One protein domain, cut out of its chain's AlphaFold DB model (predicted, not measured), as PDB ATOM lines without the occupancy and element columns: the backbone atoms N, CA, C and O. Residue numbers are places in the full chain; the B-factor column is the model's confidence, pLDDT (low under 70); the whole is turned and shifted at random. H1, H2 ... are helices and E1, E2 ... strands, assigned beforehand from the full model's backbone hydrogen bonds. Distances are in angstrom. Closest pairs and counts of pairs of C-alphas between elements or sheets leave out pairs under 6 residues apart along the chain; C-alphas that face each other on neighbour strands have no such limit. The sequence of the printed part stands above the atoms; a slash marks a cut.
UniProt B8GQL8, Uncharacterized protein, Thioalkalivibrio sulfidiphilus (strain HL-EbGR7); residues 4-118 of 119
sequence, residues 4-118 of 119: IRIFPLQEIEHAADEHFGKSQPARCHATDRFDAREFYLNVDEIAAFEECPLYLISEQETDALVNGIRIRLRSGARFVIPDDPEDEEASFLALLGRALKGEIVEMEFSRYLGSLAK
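This is residues 4 to 118 of the 119 residues of an uncharacterized protein of Thioalkalivibrio sulfidiphilus (strain HL-EbGR7) (UniProt B8GQL8). A four-stranded sheet, E2 E4 E5 E6, is curled like part of a barrel, and a small separate sheet of E1 and E3 meets it where E1 comes near E6. Two short helices, H1 and H2, lie apart from each other and only graze the curled sheet; a long stretch with no named element, residues 7 to 25, links E1 to E2. The printed part has 115 residues, with the order E1 E2 E3 E4 E5 E6 H1 H2; the four-stranded sheet is mixed, the two-stranded one antiparallel. The class is mixed, helices and strands, with under half of the residues in named elements. The whole is compact, with a radius of gyration of the C-alphas of 13.5 A and spans of 41 by 33 by 22 A.

E1, residues 4 to 6, is antiparallel to E3, residues 39 to 42, with N 4 and O 41 2.9 A apart, within hydrogen-bond range. Residues 4 to 5 of E1 also pair, parallel, with residues 105 to 106. E2, residues 26 to 29, is an edge strand parallel to E4, residues 46 to 57; N 28 and O 55 are 2.9 A apart. E3 and E4 meet only through their link. E4 and E5, residues 64 to 73, form a hairpin, with N 52 and O 68 2.9 A apart. E5 and E6, residues 78 to 82, form another, with N 71 and O 79 2.8 A apart. E4 E5 E6 is a meander, each strand the antiparallel neighbour of the one before. The sheet is strongly twisted; E4 bends by 74 degrees at residue 53 and E5 by 59 degrees at residue 67. The closest C-alphas of its edge strands E2 and E6 are those of Ala 26 and Val 80, 7.5 A apart. The closest C-alphas of E1 and E6 are those of Ile 6 and Ile 81, 7.3 A apart. H1, residues 92 to 99, only grazes the sheet with residues 92 to 93; its closest C-alpha pair with E1 is Ala 99 and Ile 4, 6.8 A. H2, residues 111 to 116, only grazes the sheet with residues 111 to 113. In H1 and H2 every O i to N i+4 pair is within hydrogen-bond range.

E1 begins at C-alpha 4, (228.679, 150.345, 91.494). E4 and E5 are each 26.3 A long, E6 13.6 A, and H1 and E2 10.1 A. E4 begins at C-alpha 46, (220.647, 146.239, 97.535). H2 ends at C-alpha 116, (228.895, 174.725, 92.116).

The C-alphas farthest apart, those of Gln 60 and Lys 101, are 42.0 A apart. The printed part has no cut. The links E1 to E2 and H1 to H2 are long. The mean pLDDT of the printed part is 86.3; residues 14 to 17, 60 to 62 and 117 to 118 are under 70.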
ATOM      1  N   ILE A   4     228.891 148.990  91.999       93.00
ATOM      2  CA  ILE A   4     228.679 150.345  91.494       93.00
ATOM      3  C   ILE A   4     229.435 151.295  92.414       93.00
ATOM      4  O   ILE A   4     229.249 151.262  93.634       93.00
ATOM      5  N   ARG A   5     230.297 152.137  91.843       93.00
ATOM      6  CA  ARG A   5     230.893 153.249  92.591       93.00
ATOM      7  C   ARG A   5     229.859 154.365  92.726       93.00
ATOM      8  O   ARG A   5     229.334 154.821  91.714       93.00
ATOM      9  N   ILE A   6     229.566 154.769  93.958       92.56
ATOM     10  CA  ILE A   6     228.569 155.794  94.288       92.56
ATOM     11  C   ILE A   6     229.153 156.864  95.216       92.56
ATOM     12  O   ILE A   6     230.137 156.626  95.922       92.56
ATOM     13  N   PHE A   7     228.487 158.019  95.255       91.62
ATOM     14  CA  PHE A   7     228.817 159.157  96.116       91.62
ATOM     15  C   PHE A   7     227.604 159.514  96.987       91.62
ATOM     16  O   PHE A   7     226.796 160.363  96.600       91.62
ATOM     17  N   PRO A   8     227.394 158.816  98.117       91.69
ATOM     18  CA  PRO A   8     226.257 159.074  98.989       91.69
ATOM     19  C   PRO A   8     226.336 160.457  99.631       91.69
ATOM     20  O   PRO A   8     227.394 160.897 100.080       91.69
ATOM     21  N   LEU A   9     225.178 161.098  99.729       91.12
ATOM     22  CA  LEU A   9     224.984 162.350 100.438       91.12
ATOM     23  C   LEU A   9     224.472 162.095 101.855       91.12
ATOM     24  O   LEU A   9     223.835 161.079 102.147       91.12
ATOM     25  N   GLN A  10     224.742 163.051 102.740       88.19
ATOM     26  CA  GLN A  10     224.243 163.025 104.106       88.19
ATOM     27  C   GLN A  10     222.844 163.646 104.168       88.19
ATOM     28  O   GLN A  10     222.692 164.856 103.979       88.19
ATOM     29  N   GLU A  11     221.835 162.822 104.463       86.75
ATOM     30  CA  GLU A  11     220.485 163.299 104.779       86.75
ATOM     31  C   GLU A  11     220.494 164.129 106.072       86.75
ATOM     32  O   GLU A  11     221.100 163.738 107.070       86.75
ATOM     33  N   ILE A  12     219.797 165.265 106.047       85.12
ATOM     34  CA  ILE A  12     219.607 166.149 107.209       85.12
ATOM     35  C   ILE A  12     218.537 165.567 108.136       85.12
ATOM     36  O   ILE A  12     218.679 165.552 109.356       85.12
ATOM     37  N   GLU A  13     217.469 165.052 107.531       77.00
ATOM     38  CA  GLU A  13     216.364 164.389 108.205       77.00
ATOM     39  C   GLU A  13     216.217 162.999 107.604       77.00
ATOM     40  O   GLU A  13     215.848 162.846 106.440       77.00
ATOM     41  N   HIS A  14     216.523 161.969 108.390       69.69
ATOM     42  CA  HIS A  14     216.325 160.601 107.937       69.69
ATOM     43  C   HIS A  14     214.830 160.322 107.787       69.69
ATOM     44  O   HIS A  14     214.083 160.331 108.769       69.69
ATOM     45  N   ALA A  15     214.398 160.031 106.560       67.44
ATOM     46  CA  ALA A  15     213.039 159.576 106.319       67.44
ATOM     47  C   ALA A  15     212.763 158.287 107.115       67.44
ATOM     48  O   ALA A  15     213.562 157.341 107.103       67.44
ATOM     49  N   ALA A  16     211.618 158.251 107.805       69.31
ATOM     50  CA  ALA A  16     211.160 157.063 108.515       69.31
ATOM     51  C   ALA A  16     210.993 155.876 107.550       69.31
ATOM     52  O   ALA A  16     210.655 156.051 106.381       69.31
ATOM     53  N   ASP A  17     211.180 154.652 108.044       69.69
ATOM     54  CA  ASP A  17     211.110 153.407 107.257       69.69
ATOM     55  C   ASP A  17     209.799 153.266 106.480       69.69
ATOM     56  O   ASP A  17     209.771 152.765 105.358       69.69
ATOM     57  N   GLU A  18     208.718 153.765 107.073       70.56
ATOM     58  CA  GLU A  18     207.358 153.779 106.537       70.56
ATOM     59  C   GLU A  18     207.187 154.698 105.315       70.56
ATOM     60  O   GLU A  18     206.116 154.727 104.695       70.56
ATOM     61  N   HIS A  19     208.203 155.501 104.994       71.69
ATOM     62  CA  HIS A  19     208.200 156.452 103.887       71.69
ATOM     63  C   HIS A  19     208.931 155.940 102.644       71.69
ATOM     64  O   HIS A  19     208.746 156.508 101.569       71.69
ATOM     65  N   PHE A  20     209.695 154.853 102.765       77.12
ATOM     66  CA  PHE A  20     210.337 154.215 101.621       77.12
ATOM     67  C   PHE A  20     209.275 153.615 100.685       77.12
ATOM     68  O   PHE A  20     208.402 152.866 101.124       77.12
ATOM     69  N   GLY A  21     209.351 153.926  99.394       77.62
ATOM     70  CA  GLY A  21     208.370 153.551  98.372       77.62
ATOM     71  C   GLY A  21     207.250 154.578  98.175       77.62
ATOM     72  O   GLY A  21     206.308 154.310  97.431       77.62
ATOM     73  N   LYS A  22     207.313 155.735  98.852       83.56
ATOM     74  CA  LYS A  22     206.351 156.842  98.690       83.56
ATOM     75  C   LYS A  22     206.923 158.014  97.893       83.56
ATOM     76  O   LYS A  22     206.262 159.048  97.820       83.56
ATOM     77  N   SER A  23     208.144 157.885  97.357       82.25
ATOM     78  CA  SER A  23     208.839 158.953  96.624       82.25
ATOM     79  C   SER A  23     208.883 160.273  97.402       82.25
ATOM     80  O   SER A  23     208.801 161.358  96.824       82.25
ATOM     81  N   GLN A  24     208.981 160.198  98.737       86.31
ATOM     82  CA  GLN A  24     209.093 161.404  99.554       86.31
ATOM     83  C   GLN A  24     210.380 162.148  99.203       86.31
ATOM     84  O   GLN A  24     211.395 161.492  98.967       86.31
ATOM     85  N   PRO A  25     210.400 163.485  99.222       89.12
ATOM     86  CA  PRO A  25     211.628 164.207  98.947       89.12
ATOM     87  C   PRO A  25     212.723 163.899  99.971       89.12
ATOM     88  O   PRO A  25     212.447 163.801 101.166       89.12
ATOM     89  N   ALA A  26     213.958 163.718  99.512       90.56
ATOM     90  CA  ALA A  26     215.136 163.656 100.369       90.56
ATOM     91  C   ALA A  26     215.715 165.062 100.528       90.56
ATOM     92  O   ALA A  26     215.692 165.851  99.585       90.56
ATOM     93  N   ARG A  27     216.241 165.382 101.710       90.56
ATOM     94  CA  ARG A  27     216.942 166.647 101.966       90.56
ATOM     95  C   ARG A  27     218.351 166.313 102.417       90.56
ATOM     96  O   ARG A  27     218.517 165.719 103.482       90.56
ATOM     97  N   CYS A  28     219.342 166.668 101.613       90.12
ATOM     98  CA  CYS A  28     220.738 166.353 101.888       90.12
ATOM     99  C   CYS A  28     221.609 167.603 101.865       90.12
ATOM    100  O   CYS A  28     221.325 168.554 101.137       90.12
ATOM    101  N   HIS A  29     222.704 167.574 102.620       88.06
ATOM    102  CA  HIS A  29     223.736 168.595 102.497       88.06
ATOM    103  C   HIS A  29     224.384 168.538 101.109       88.06
ATOM    104  O   HIS A  29     224.849 167.481 100.668       88.06
ATOM    105  N   ALA A  30     224.439 169.685 100.434       85.00
ATOM    106  CA  ALA A  30     225.274 169.856  99.258       85.00
ATOM    107  C   ALA A  30     226.736 169.667  99.683       85.00
ATOM    108  O   ALA A  30     227.225 170.367 100.567       85.00
ATOM    109  N   THR A  31     227.408 168.685  99.091       80.81
ATOM    110  CA  THR A  31     228.803 168.357  99.406       80.81
ATOM    111  C   THR A  31     229.666 168.720  98.206       80.81
ATOM    112  O   THR A  31     229.277 168.436  97.070       80.81
ATOM    113  N   ASP A  32     230.818 169.349  98.442       75.25
ATOM    114  CA  ASP A  32     231.798 169.590  97.383       75.25
ATOM    115  C   ASP A  32     232.302 168.252  96.823       75.25
ATOM    116  O   ASP A  32     232.414 167.255  97.540       75.25
ATOM    117  N   ARG A  33     232.628 168.219  95.530       71.44
ATOM    118  CA  ARG A  33     233.168 167.030  94.868       71.44
ATOM    119  C   ARG A  33     234.404 166.470  95.573       71.44
ATOM    120  O   ARG A  33     234.548 165.252  95.629       71.44
ATOM    121  N   PHE A  34     235.304 167.322  96.058       76.00
ATOM    122  CA  PHE A  34     236.552 166.882  96.688       76.00
ATOM    123  C   PHE A  34     236.354 166.350  98.112       76.00
ATOM    124  O   PHE A  34     237.190 165.584  98.589       76.00
ATOM    125  N   ASP A  35     235.231 166.695  98.745       78.00
ATOM    126  CA  ASP A  35     234.841 166.221 100.075       78.00
ATOM    127  C   ASP A  35     233.825 165.064 100.018       78.00
ATOM    128  O   ASP A  35     233.499 164.451 101.039       78.00
ATOM    129  N   ALA A  36     233.322 164.736  98.825       79.50
ATOM    130  CA  ALA A  36     232.351 163.675  98.627       79.50
ATOM    131  C   ALA A  36     232.961 162.305  98.934       79.50
ATOM    132  O   ALA A  36     233.946 161.866  98.337       79.50
ATOM    133  N   ARG A  37     232.330 161.583  99.860       84.56
ATOM    134  CA  ARG A  37     232.768 160.240 100.225       84.56
ATOM    135  C   ARG A  37     232.460 159.258  99.100       84.56
ATOM    136  O   ARG A  37     231.313 159.123  98.691       84.56
ATOM    137  N   GLU A  38     233.465 158.499  98.684       89.25
ATOM    138  CA  GLU A  38     233.282 157.406  97.729       89.25
ATOM    139  C   GLU A  38     232.870 156.109  98.436       89.25
ATOM    140  O   GLU A  38     233.377 155.771  99.515       89.25
ATOM    141  N   PHE A  39     231.960 155.355  97.820       90.56
ATOM    142  CA  PHE A  39     231.542 154.045  98.304       90.56
ATOM    143  C   PHE A  39     231.390 153.054  97.145       90.56
ATOM    144  O   PHE A  39     230.755 153.350  96.137       90.56
ATOM    145  N   TYR A  40     231.950 151.852  97.298       91.88
ATOM    146  CA  TYR A  40     231.766 150.754  96.347       91.88
ATOM    147  C   TYR A  40     230.619 149.869  96.824       91.88
ATOM    148  O   TYR A  40     230.777 149.045  97.726       91.88
ATOM    149  N   LEU A  41     229.446 150.064  96.230       92.75
ATOM    150  CA  LEU A  41     228.237 149.341  96.586       92.75
ATOM    151  C   LEU A  41     228.190 147.996  95.858       92.75
ATOM    152  O   LEU A  41     228.145 147.959  94.631       92.75
ATOM    153  N   ASN A  42     228.158 146.896  96.613       92.81
ATOM    154  CA  ASN A  42     227.813 145.589  96.060       92.81
ATOM    155  C   ASN A  42     226.325 145.577  95.687       92.81
ATOM    156  O   ASN A  42     225.470 145.776  96.551       92.81
ATOM    157  N   VAL A  43     226.014 145.314  94.421       92.56
ATOM    158  CA  VAL A  43     224.636 145.296  93.915       92.56
ATOM    159  C   VAL A  43     223.790 144.230  94.614       92.56
ATOM    160  O   VAL A  43     222.611 144.456  94.876       92.56
ATOM    161  N   ASP A  44     224.398 143.109  95.004       92.12
ATOM    162  CA  ASP A  44     223.696 142.022  95.695       92.12
ATOM    163  C   ASP A  44     223.209 142.429  97.100       92.12
ATOM    164  O   ASP A  44     222.256 141.845  97.628       92.12
ATOM    165  N   GLU A  45     223.819 143.460  97.699       94.00
ATOM    166  CA  GLU A  45     223.435 144.016  99.002       94.00
ATOM    167  C   GLU A  45     222.246 144.979  98.912       94.00
ATOM    168  O   GLU A  45     221.697 145.359  99.946       94.00
ATOM    169  N   ILE A  46     221.810 145.368  97.710       94.44
ATOM    170  CA  ILE A  46     220.647 146.239  97.535       94.44
ATOM    171  C   ILE A  46     219.380 145.436  97.845       94.44
ATOM    172  O   ILE A  46     219.024 144.490  97.144       94.44
ATOM    173  N   ALA A  47     218.681 145.814  98.916       93.88
ATOM    174  CA  ALA A  47     217.397 145.222  99.280       93.88
ATOM    175  C   ALA A  47     216.230 145.912  98.567       93.88
ATOM    176  O   ALA A  47     215.255 145.256  98.207       93.88
ATOM    177  N   ALA A  48     216.305 147.234  98.409       93.44
ATOM    178  CA  ALA A  48     215.345 148.034  97.657       93.44
ATOM    179  C   ALA A  48     215.976 149.375  97.260       93.44
ATOM    180  O   ALA A  48     216.886 149.853  97.940       93.44
ATOM    181  N   PHE A  49     215.461 150.002  96.209       94.38
ATOM    182  CA  PHE A  49     215.776 151.384  95.856       94.38
ATOM    183  C   PHE A  49     214.512 152.095  95.345       94.38
ATOM    184  O   PHE A  49     213.561 151.428  94.935       94.38
ATOM    185  N   GLU A  50     214.487 153.423  95.396       93.88
ATOM    186  CA  GLU A  50     213.422 154.251  94.822       93.88
ATOM    187  C   GLU A  50     213.984 155.549  94.235       93.88
ATOM    188  O   GLU A  50     214.952 156.103  94.760       93.88
ATOM    189  N   GLU A  51     213.337 156.049  93.186       94.12
ATOM    190  CA  GLU A  51     213.506 157.424  92.718       94.12
ATOM    191  C   GLU A  51     212.766 158.387  93.648       94.12
ATOM    192  O   GLU A  51     211.639 158.134  94.095       94.12
ATOM    193  N   CYS A  52     213.406 159.513  93.945       92.62
ATOM    194  CA  CYS A  52     212.833 160.559  94.772       92.62
ATOM    195  C   CYS A  52     213.327 161.952  94.347       92.62
ATOM    196  O   CYS A  52     214.444 162.089  93.841       92.62
ATOM    197  N   PRO A  53     212.529 163.008  94.583       92.88
ATOM    198  CA  PRO A  53     213.034 164.372  94.505       92.88
ATOM    199  C   PRO A  53     214.112 164.591  95.576       92.88
ATOM    200  O   PRO A  53     213.910 164.231  96.736       92.88
ATOM    201  N   LEU A  54     215.239 165.196  95.215       93.00
ATOM    202  CA  LEU A  54     216.360 165.452  96.116       93.00
ATOM    203  C   LEU A  54     216.617 166.956  96.231       93.00
ATOM    204  O   LEU A  54     217.019 167.604  95.268       93.00
ATOM    205  N   TYR A  55     216.407 167.492  97.430       91.38
ATOM    206  CA  TYR A  55     216.783 168.851  97.798       91.38
ATOM    207  C   TYR A  55     218.220 168.877  98.315       91.38
ATOM    208  O   TYR A  55     218.535 168.247  99.331       91.38
ATOM    209  N   LEU A  56     219.075 169.629  97.629       89.44
ATOM    210  CA  LEU A  56     220.455 169.894  98.017       89.44
ATOM    211  C   LEU A  56     220.517 171.226  98.763       89.44
ATOM    212  O   LEU A  56     220.232 172.276  98.191       89.44
ATOM    213  N   ILE A  57     220.880 171.160 100.040       87.62
ATOM    214  CA  ILE A  57     220.891 172.299 100.957       87.62
ATOM    215  C   ILE A  57     222.332 172.775 101.147       87.62
ATOM    216  O   ILE A  57     223.193 171.994 101.560       87.62
ATOM    217  N   SER A  58     222.596 174.052 100.871       81.44
ATOM    218  CA  SER A  58     223.890 174.705 101.106       81.44
ATOM    219  C   SER A  58     223.754 175.850 102.115       81.44
ATOM    220  O   SER A  58     222.673 176.407 102.292       81.44
ATOM    221  N   GLU A  59     224.854 176.235 102.766       72.38
ATOM    222  CA  GLU A  59     224.866 177.364 103.715       72.38
ATOM    223  C   GLU A  59     224.686 178.739 103.038       72.38
ATOM    224  O   GLU A  59     224.420 179.726 103.716       72.38
ATOM    225  N   GLN A  60     224.842 178.818 101.711       68.31
ATOM    226  CA  GLN A  60     224.879 180.072 100.940       68.31
ATOM    227  C   GLN A  60     223.581 180.349 100.149       68.31
ATOM    228  O   GLN A  60     223.549 181.264  99.335       68.31
ATOM    229  N   GLU A  61     222.518 179.584 100.425       54.44
ATOM    230  CA  GLU A  61     221.166 179.659  99.844       54.44
ATOM    231  C   GLU A  61     221.072 179.564  98.309       54.44
ATOM    232  O   GLU A  61     221.073 180.552  97.581       54.44
ATOM    233  N   THR A  62     220.814 178.345  97.825       58.66
ATOM    234  CA  THR A  62     219.694 178.036  96.917       58.66
ATOM    235  C   THR A  62     219.393 176.542  97.076       58.66
ATOM    236  O   THR A  62     220.247 175.724  96.742       58.66
ATOM    237  N   ASP A  63     218.221 176.169  97.604       72.88
ATOM    238  CA  ASP A  63     217.797 174.762  97.655       72.88
ATOM    239  C   ASP A  63     217.646 174.260  96.215       72.88
ATOM    240  O   ASP A  63     216.699 174.625  95.511       72.88
ATOM    241  N   ALA A  64     218.589 173.447  95.751       84.50
ATOM    242  CA  ALA A  64     218.510 172.889  94.412       84.50
ATOM    243  C   ALA A  64     217.703 171.604  94.436       84.50
ATOM    244  O   ALA A  64     217.967 170.713  95.243       84.50
ATOM    245  N   LEU A  65     216.728 171.512  93.539       90.94
ATOM    246  CA  LEU A  65     215.948 170.304  93.348       90.94
ATOM    247  C   LEU A  65     216.519 169.527  92.165       90.94
ATOM    248  O   LEU A  65     216.452 169.991  91.026       90.94
ATOM    249  N   VAL A  66     217.059 168.349  92.449       92.12
ATOM    250  CA  VAL A  66     217.553 167.395  91.452       92.12
ATOM    251  C   VAL A  66     216.856 166.047  91.626       92.12
ATOM    252  O   VAL A  66     216.110 165.832  92.585       92.12
ATOM    253  N   ASN A  67     217.097 165.129  90.698       94.06
ATOM    254  CA  ASN A  67     216.697 163.739  90.865       94.06
ATOM    255  C   ASN A  67     217.662 163.039  91.825       94.06
ATOM    256  O   ASN A  67     218.864 163.318  91.835       94.06
ATOM    257  N   GLY A  68     217.142 162.126  92.636       94.38
ATOM    258  CA  GLY A  68     217.957 161.296  93.506       94.38
ATOM    259  C   GLY A  68     217.395 159.896  93.666       94.38
ATOM    260  O   GLY A  68     216.216 159.633  93.427       94.38
ATOM    261  N   ILE A  69     218.256 159.000  94.128       95.06
ATOM    262  CA  ILE A  69     217.914 157.617  94.432       95.06
ATOM    263  C   ILE A  69     218.126 157.378  95.916       95.06
ATOM    264  O   ILE A  69     219.208 157.619  96.458       95.06
ATOM    265  N   ARG A  70     217.099 156.838  96.568       93.88
ATOM    266  CA  ARG A  70     217.231 156.219  97.885       93.88
ATOM    267  C   ARG A  70     217.531 154.749  97.716       93.88
ATOM    268  O   ARG A  70     216.784 154.035  97.059       93.88
ATOM    269  N   ILE A  71     218.579 154.276  98.373       93.94
ATOM    270  CA  ILE A  71     218.986 152.876  98.385       93.94
ATOM    271  C   ILE A  71     218.888 152.366  99.815       93.94
ATOM    272  O   ILE A  71     219.437 152.961 100.742       93.94
ATOM    273  N   ARG A  72     218.221 151.227  99.992       92.94
ATOM    274  CA  ARG A  72     218.217 150.458 101.234       92.94
ATOM    275  C   ARG A  72     219.005 149.174 101.032       92.94
ATOM    276  O   ARG A  72     218.674 148.365 100.163       92.94
ATOM    277  N   LEU A  73     220.007 148.964 101.876       93.50
ATOM    278  CA  LEU A  73     220.791 147.736 101.890       93.50
ATOM    279  C   LEU A  73     220.104 146.638 102.704       93.50
ATOM    280  O   LEU A  73     219.277 146.916 103.576       93.50
ATOM    281  N   ARG A  74     220.499 145.382 102.479       93.69
ATOM    282  CA  ARG A  74     220.061 144.220 103.275       93.69
ATOM    283  C   ARG A  74     220.439 144.337 104.750       93.69
ATOM    284  O   ARG A  74     219.703 143.844 105.596       93.69
ATOM    285  N   SER A  75     221.532 145.033 105.059       92.38
ATOM    286  CA  SER A  75     221.940 145.362 106.431       92.38
ATOM    287  C   SER A  75     221.018 146.368 107.133       92.38
ATOM    288  O   SER A  75     221.145 146.570 108.337       92.38
ATOM    289  N   GLY A  76     220.116 147.024 106.394       89.31
ATOM    290  CA  GLY A  76     219.289 148.131 106.873       89.31
ATOM    291  C   GLY A  76     219.915 149.513 106.671       89.31
ATOM    292  O   GLY A  76     219.212 150.512 106.820       89.31
ATOM    293  N   ALA A  77     221.195 149.590 106.282       89.56
ATOM    294  CA  ALA A  77     221.850 150.854 105.945       89.56
ATOM    295  C   ALA A  77     221.146 151.561 104.773       89.56
ATOM    296  O   ALA A  77     220.572 150.911 103.892       89.56
ATOM    297  N   ARG A  78     221.207 152.896 104.767       89.88
ATOM    298  CA  ARG A  78     220.584 153.745 103.747       89.88
ATOM    299  C   ARG A  78     221.589 154.677 103.115       89.88
ATOM    300  O   ARG A  78     222.432 155.240 103.809       89.88
ATOM    301  N   PHE A  79     221.428 154.860 101.816       92.19
ATOM    302  CA  PHE A  79     222.135 155.868 101.052       92.19
ATOM    303  C   PHE A  79     221.132 156.691 100.263       92.19
ATOM    304  O   PHE A  79     220.172 156.148  99.718       92.19
ATOM    305  N   VAL A  80     221.388 157.989 100.184       93.00
ATOM    306  CA  VAL A  80     220.789 158.861  99.181       93.00
ATOM    307  C   VAL A  80     221.901 159.283  98.252       93.00
ATOM    308  O   VAL A  80     222.963 159.693  98.715       93.00
ATOM    309  N   ILE A  81     221.669 159.161  96.957       93.81
ATOM    310  CA  ILE A  81     222.606 159.600  95.930       93.81
ATOM    311  C   ILE A  81     221.879 160.517  94.947       93.81
ATOM    312  O   ILE A  81     220.687 160.318  94.705       93.81
ATOM    313  N   PRO A  82     222.564 161.518  94.389       93.75
ATOM    314  CA  PRO A  82     222.039 162.270  93.262       93.75
ATOM    315  C   PRO A  82     222.043 161.397  91.999       93.75
ATOM    316  O   PRO A  82     222.919 160.549  91.827       93.75
ATOM    317  N   ASP A  83     221.055 161.608  91.136       94.50
ATOM    318  CA  ASP A  83     220.892 160.917  89.852       94.50
ATOM    319  C   ASP A  83     220.484 161.924  88.770       94.50
ATOM    320  O   ASP A  83     219.412 161.856  88.171       94.50
ATOM    321  N   ASP A  84     221.337 162.930  88.576       92.31
ATOM    322  CA  ASP A  84     221.186 164.011  87.599       92.31
ATOM    323  C   ASP A  84     222.294 164.003  86.523       92.31
ATOM    324  O   ASP A  84     222.966 165.024  86.330       92.31
ATOM    325  N   PRO A  85     222.532 162.875  85.823       89.56
ATOM    326  CA  PRO A  85     223.555 162.814  84.783       89.56
ATOM    327  C   PRO A  85     223.187 163.680  83.568       89.56
ATOM    328  O   PRO A  85     222.034 164.064  83.360       89.56
ATOM    329  N   GLU A  86     224.181 163.987  82.730       86.25
ATOM    330  CA  GLU A  86     223.937 164.631  81.430       86.25
ATOM    331  C   GLU A  86     223.376 163.646  80.388       86.25
ATOM    332  O   GLU A  86     222.597 164.053  79.526       86.25
ATOM    333  N   ASP A  87     223.732 162.363  80.508       88.62
ATOM    334  CA  ASP A  87     223.281 161.257  79.659       88.62
ATOM    335  C   ASP A  87     222.437 160.259  80.472       88.62
ATOM    336  O   ASP A  87     222.844 159.808  81.546       88.62
ATOM    337  N   GLU A  88     221.271 159.869  79.955       86.69
ATOM    338  CA  GLU A  88     220.395 158.879  80.590       86.69
ATOM    339  C   GLU A  88     221.059 157.494  80.712       86.69
ATOM    340  O   GLU A  88     220.736 156.738  81.633       86.69
ATOM    341  N   GLU A  89     222.031 157.160  79.852       90.69
ATOM    342  CA  GLU A  89     222.816 155.920  79.964       90.69
ATOM    343  C   GLU A  89     223.721 155.887  81.212       90.69
ATOM    344  O   GLU A  89     224.157 154.808  81.634       90.69
ATOM    345  N   ALA A  90     223.968 157.049  81.825       90.56
ATOM    346  CA  ALA A  90     224.688 157.199  83.087       90.56
ATOM    347  C   ALA A  90     223.756 157.288  84.314       90.56
ATOM    348  O   ALA A  90     224.244 157.454  85.432       90.56
ATOM    349  N   SER A  91     222.436 157.139  84.134       93.50
ATOM    350  CA  SER A  91     221.482 157.071  85.251       93.50
ATOM    351  C   SER A  91     221.700 155.835  86.120       93.50
ATOM    352  O   SER A  91     222.176 154.791  85.656       93.50
ATOM    353  N   PHE A  92     221.286 155.908  87.385       94.62
ATOM    354  CA  PHE A  92     221.404 154.788  88.317       94.62
ATOM    355  C   PHE A  92     220.761 153.507  87.776       94.62
ATOM    356  O   PHE A  92     221.362 152.437  87.864       94.62
ATOM    357  N   LEU A  93     219.564 153.593  87.188       94.19
ATOM    358  CA  LEU A  93     218.868 152.432  86.625       94.19
ATOM    359  C   LEU A  93     219.633 151.800  85.456       94.19
ATOM    360  O   LEU A  93     219.754 150.570  85.393       94.19
ATOM    361  N   ALA A  94     220.171 152.620  84.549       94.31
ATOM    362  CA  ALA A  94     220.962 152.139  83.420       94.31
ATOM    363  C   ALA A  94     222.249 151.449  83.903       94.31
ATOM    364  O   ALA A  94     222.550 150.319  83.498       94.31
ATOM    365  N   LEU A  95     222.965 152.083  84.835       94.44
ATOM    366  CA  LEU A  95     224.191 151.544  85.420       94.44
ATOM    367  C   LEU A  95     223.925 150.280  86.240       94.44
ATOM    368  O   LEU A  95     224.664 149.308  86.112       94.44
ATOM    369  N   LEU A  96     222.834 150.227  87.005       94.12
ATOM    370  CA  LEU A  96     222.412 149.026  87.725       94.12
ATOM    371  C   LEU A  96     222.154 147.861  86.764       94.12
ATOM    372  O   LEU A  96     222.640 146.752  86.989       94.12
ATOM    373  N   GLY A  97     221.446 148.111  85.659       93.56
ATOM    374  CA  GLY A  97     221.197 147.107  84.624       93.56
ATOM    375  C   GLY A  97     222.479 146.560  83.984       93.56
ATOM    376  O   GLY A  97     222.544 145.375  83.654       93.56
ATOM    377  N   ARG A  98     223.510 147.397  83.835       93.00
ATOM    378  CA  ARG A  98     224.843 147.001  83.347       93.00
ATOM    379  C   ARG A  98     225.641 146.242  84.406       93.00
ATOM    380  O   ARG A  98     226.179 145.173  84.118       93.00
ATOM    381  N   ALA A  99     225.640 146.718  85.648       91.81
ATOM    382  CA  ALA A  99     226.299 146.052  86.767       91.81
ATOM    383  C   ALA A  99     225.771 144.623  86.962       91.81
ATOM    384  O   ALA A  99     226.544 143.679  87.118       91.81
ATOM    385  N   LEU A 100     224.452 144.431  86.866       90.62
ATOM    386  CA  LEU A 100     223.809 143.113  86.948       90.62
ATOM    387  C   LEU A 100     224.241 142.145  85.832       90.62
ATOM    388  O   LEU A 100     224.153 140.933  86.008       90.62
ATOM    389  N   LYS A 101     224.756 142.653  84.705       91.25
ATOM    390  CA  LYS A 101     225.345 141.846  83.621       91.25
ATOM    391  C   LYS A 101     226.826 141.519  83.849       91.25
ATOM    392  O   LYS A 101     227.439 140.861  83.014       91.25
ATOM    393  N   GLY A 102     227.394 141.944  84.978       85.44
ATOM    394  CA  GLY A 102     228.787 141.706  85.354       85.44
ATOM    395  C   GLY A 102     229.755 142.807  84.922       85.44
ATOM    396  O   GLY A 102     230.963 142.616  85.046       85.44
ATOM    397  N   GLU A 103     229.255 143.944  84.427       88.38
ATOM    398  CA  GLU A 103     230.095 145.110  84.145       88.38
ATOM    399  C   GLU A 103     230.509 145.814  85.446       88.38
ATOM    400  O   GLU A 103     229.742 145.890  86.407       88.38
ATOM    401  N   ILE A 104     231.728 146.355  85.468       84.31
ATOM    402  CA  ILE A 104     232.155 147.295  86.508       84.31
ATOM    403  C   ILE A 104     231.728 148.679  86.037       84.31
ATOM    404  O   ILE A 104     232.151 149.120  84.968       84.31
ATOM    405  N   VAL A 105     230.878 149.340  86.818       90.00
ATOM    406  CA  VAL A 105     230.301 150.635  86.455       90.00
ATOM    407  C   VAL A 105     230.493 151.655  87.566       90.00
ATOM    408  O   VAL A 105     230.616 151.324  88.748       90.00
ATOM    409  N   GLU A 106     230.497 152.919  87.171       89.75
ATOM    410  CA  GLU A 106     230.674 154.045  88.070       89.75
ATOM    411  C   GLU A 106     229.575 155.060  87.812       89.75
ATOM    412  O   GLU A 106     229.284 155.367  86.657       89.75
ATOM    413  N   MET A 107     228.975 155.571  88.885       89.44
ATOM    414  CA  MET A 107     228.118 156.738  88.773       89.44
ATOM    415  C   MET A 107     228.963 157.987  88.627       89.44
ATOM    416  O   MET A 107     230.011 158.133  89.264       89.44
ATOM    417  N   GLU A 108     228.477 158.905  87.805       86.00
ATOM    418  CA  GLU A 108     229.036 160.242  87.746       86.00
ATOM    419  C   GLU A 108     228.706 161.010  89.028       86.00
ATOM    420  O   GLU A 108     227.738 160.730  89.737       86.00
ATOM    421  N   PHE A 109     229.548 161.989  89.347       83.00
ATOM    422  CA  PHE A 109     229.218 162.944  90.394       83.00
ATOM    423  C   PHE A 109     228.076 163.842  89.909       83.00
ATOM    424  O   PHE A 109     228.039 164.171  88.723       83.00
ATOM    425  N   SER A 110     227.194 164.274  90.817       83.75
ATOM    426  CA  SER A 110     226.066 165.147  90.466       83.75
ATOM    427  C   SER A 110     226.507 166.311  89.592       83.75
ATOM    428  O   SER A 110     227.436 167.053  89.941       83.75
ATOM    429  N   ARG A 111     225.812 166.497  88.469       85.75
ATOM    430  CA  ARG A 111     226.074 167.597  87.544       85.75
ATOM    431  C   ARG A 111     225.876 168.936  88.241       85.75
ATOM    432  O   ARG A 111     226.698 169.840  88.067       85.75
ATOM    433  N   TYR A 112     224.812 169.065  89.031       84.00
ATOM    434  CA  TYR A 112     224.540 170.285  89.777       84.00
ATOM    435  C   TYR A 112     225.660 170.592  90.781       84.00
ATOM    436  O   TYR A 112     226.234 171.683  90.737       84.00
ATOM    437  N   LEU A 113     226.043 169.625  91.622       81.38
ATOM    438  CA  LEU A 113     227.122 169.833  92.599       81.38
ATOM    439  C   LEU A 113     228.467 170.120  91.911       81.38
ATOM    440  O   LEU A 113     229.217 170.988  92.349       81.38
ATOM    441  N   GLY A 114     228.749 169.464  90.783       78.31
ATOM    442  CA  GLY A 114     229.927 169.755  89.965       78.31
ATOM    443  C   GLY A 114     229.925 171.157  89.345       78.31
ATOM    444  O   GLY A 114     230.994 171.717  89.103       78.31
ATOM    445  N   SER A 115     228.752 171.747  89.091       77.94
ATOM    446  CA  SER A 115     228.643 173.131  88.613       77.94
ATOM    447  C   SER A 115     228.937 174.167  89.700       77.94
ATOM    448  O   SER A 115     229.510 175.207  89.380       77.94
ATOM    449  N   LEU A 116     228.612 173.862  90.964       70.25
ATOM    450  CA  LEU A 116     228.895 174.725  92.116       70.25
ATOM    451  C   LEU A 116     230.375 174.719  92.514       70.25
ATOM    452  O   LEU A 116     230.876 175.722  93.004       70.25
ATOM    453  N   ALA A 117     231.087 173.619  92.264       64.31
ATOM    454  CA  ALA A 117     232.520 173.487  92.543       64.31
ATOM    455  C   ALA A 117     233.425 174.263  91.556       64.31
ATOM    456  O   ALA A 117     234.652 174.145  91.610       64.31
ATOM    457  N   LYS A 118     232.851 175.023  90.609       55.50
ATOM    458  CA  LYS A 118     233.619 175.875  89.690       55.50
ATOM    459  C   LYS A 118     233.877 177.240  90.355       55.50
ATOM    460  O   LYS A 118     232.904 177.872  90.758       55.50
TER     461      LYS A 118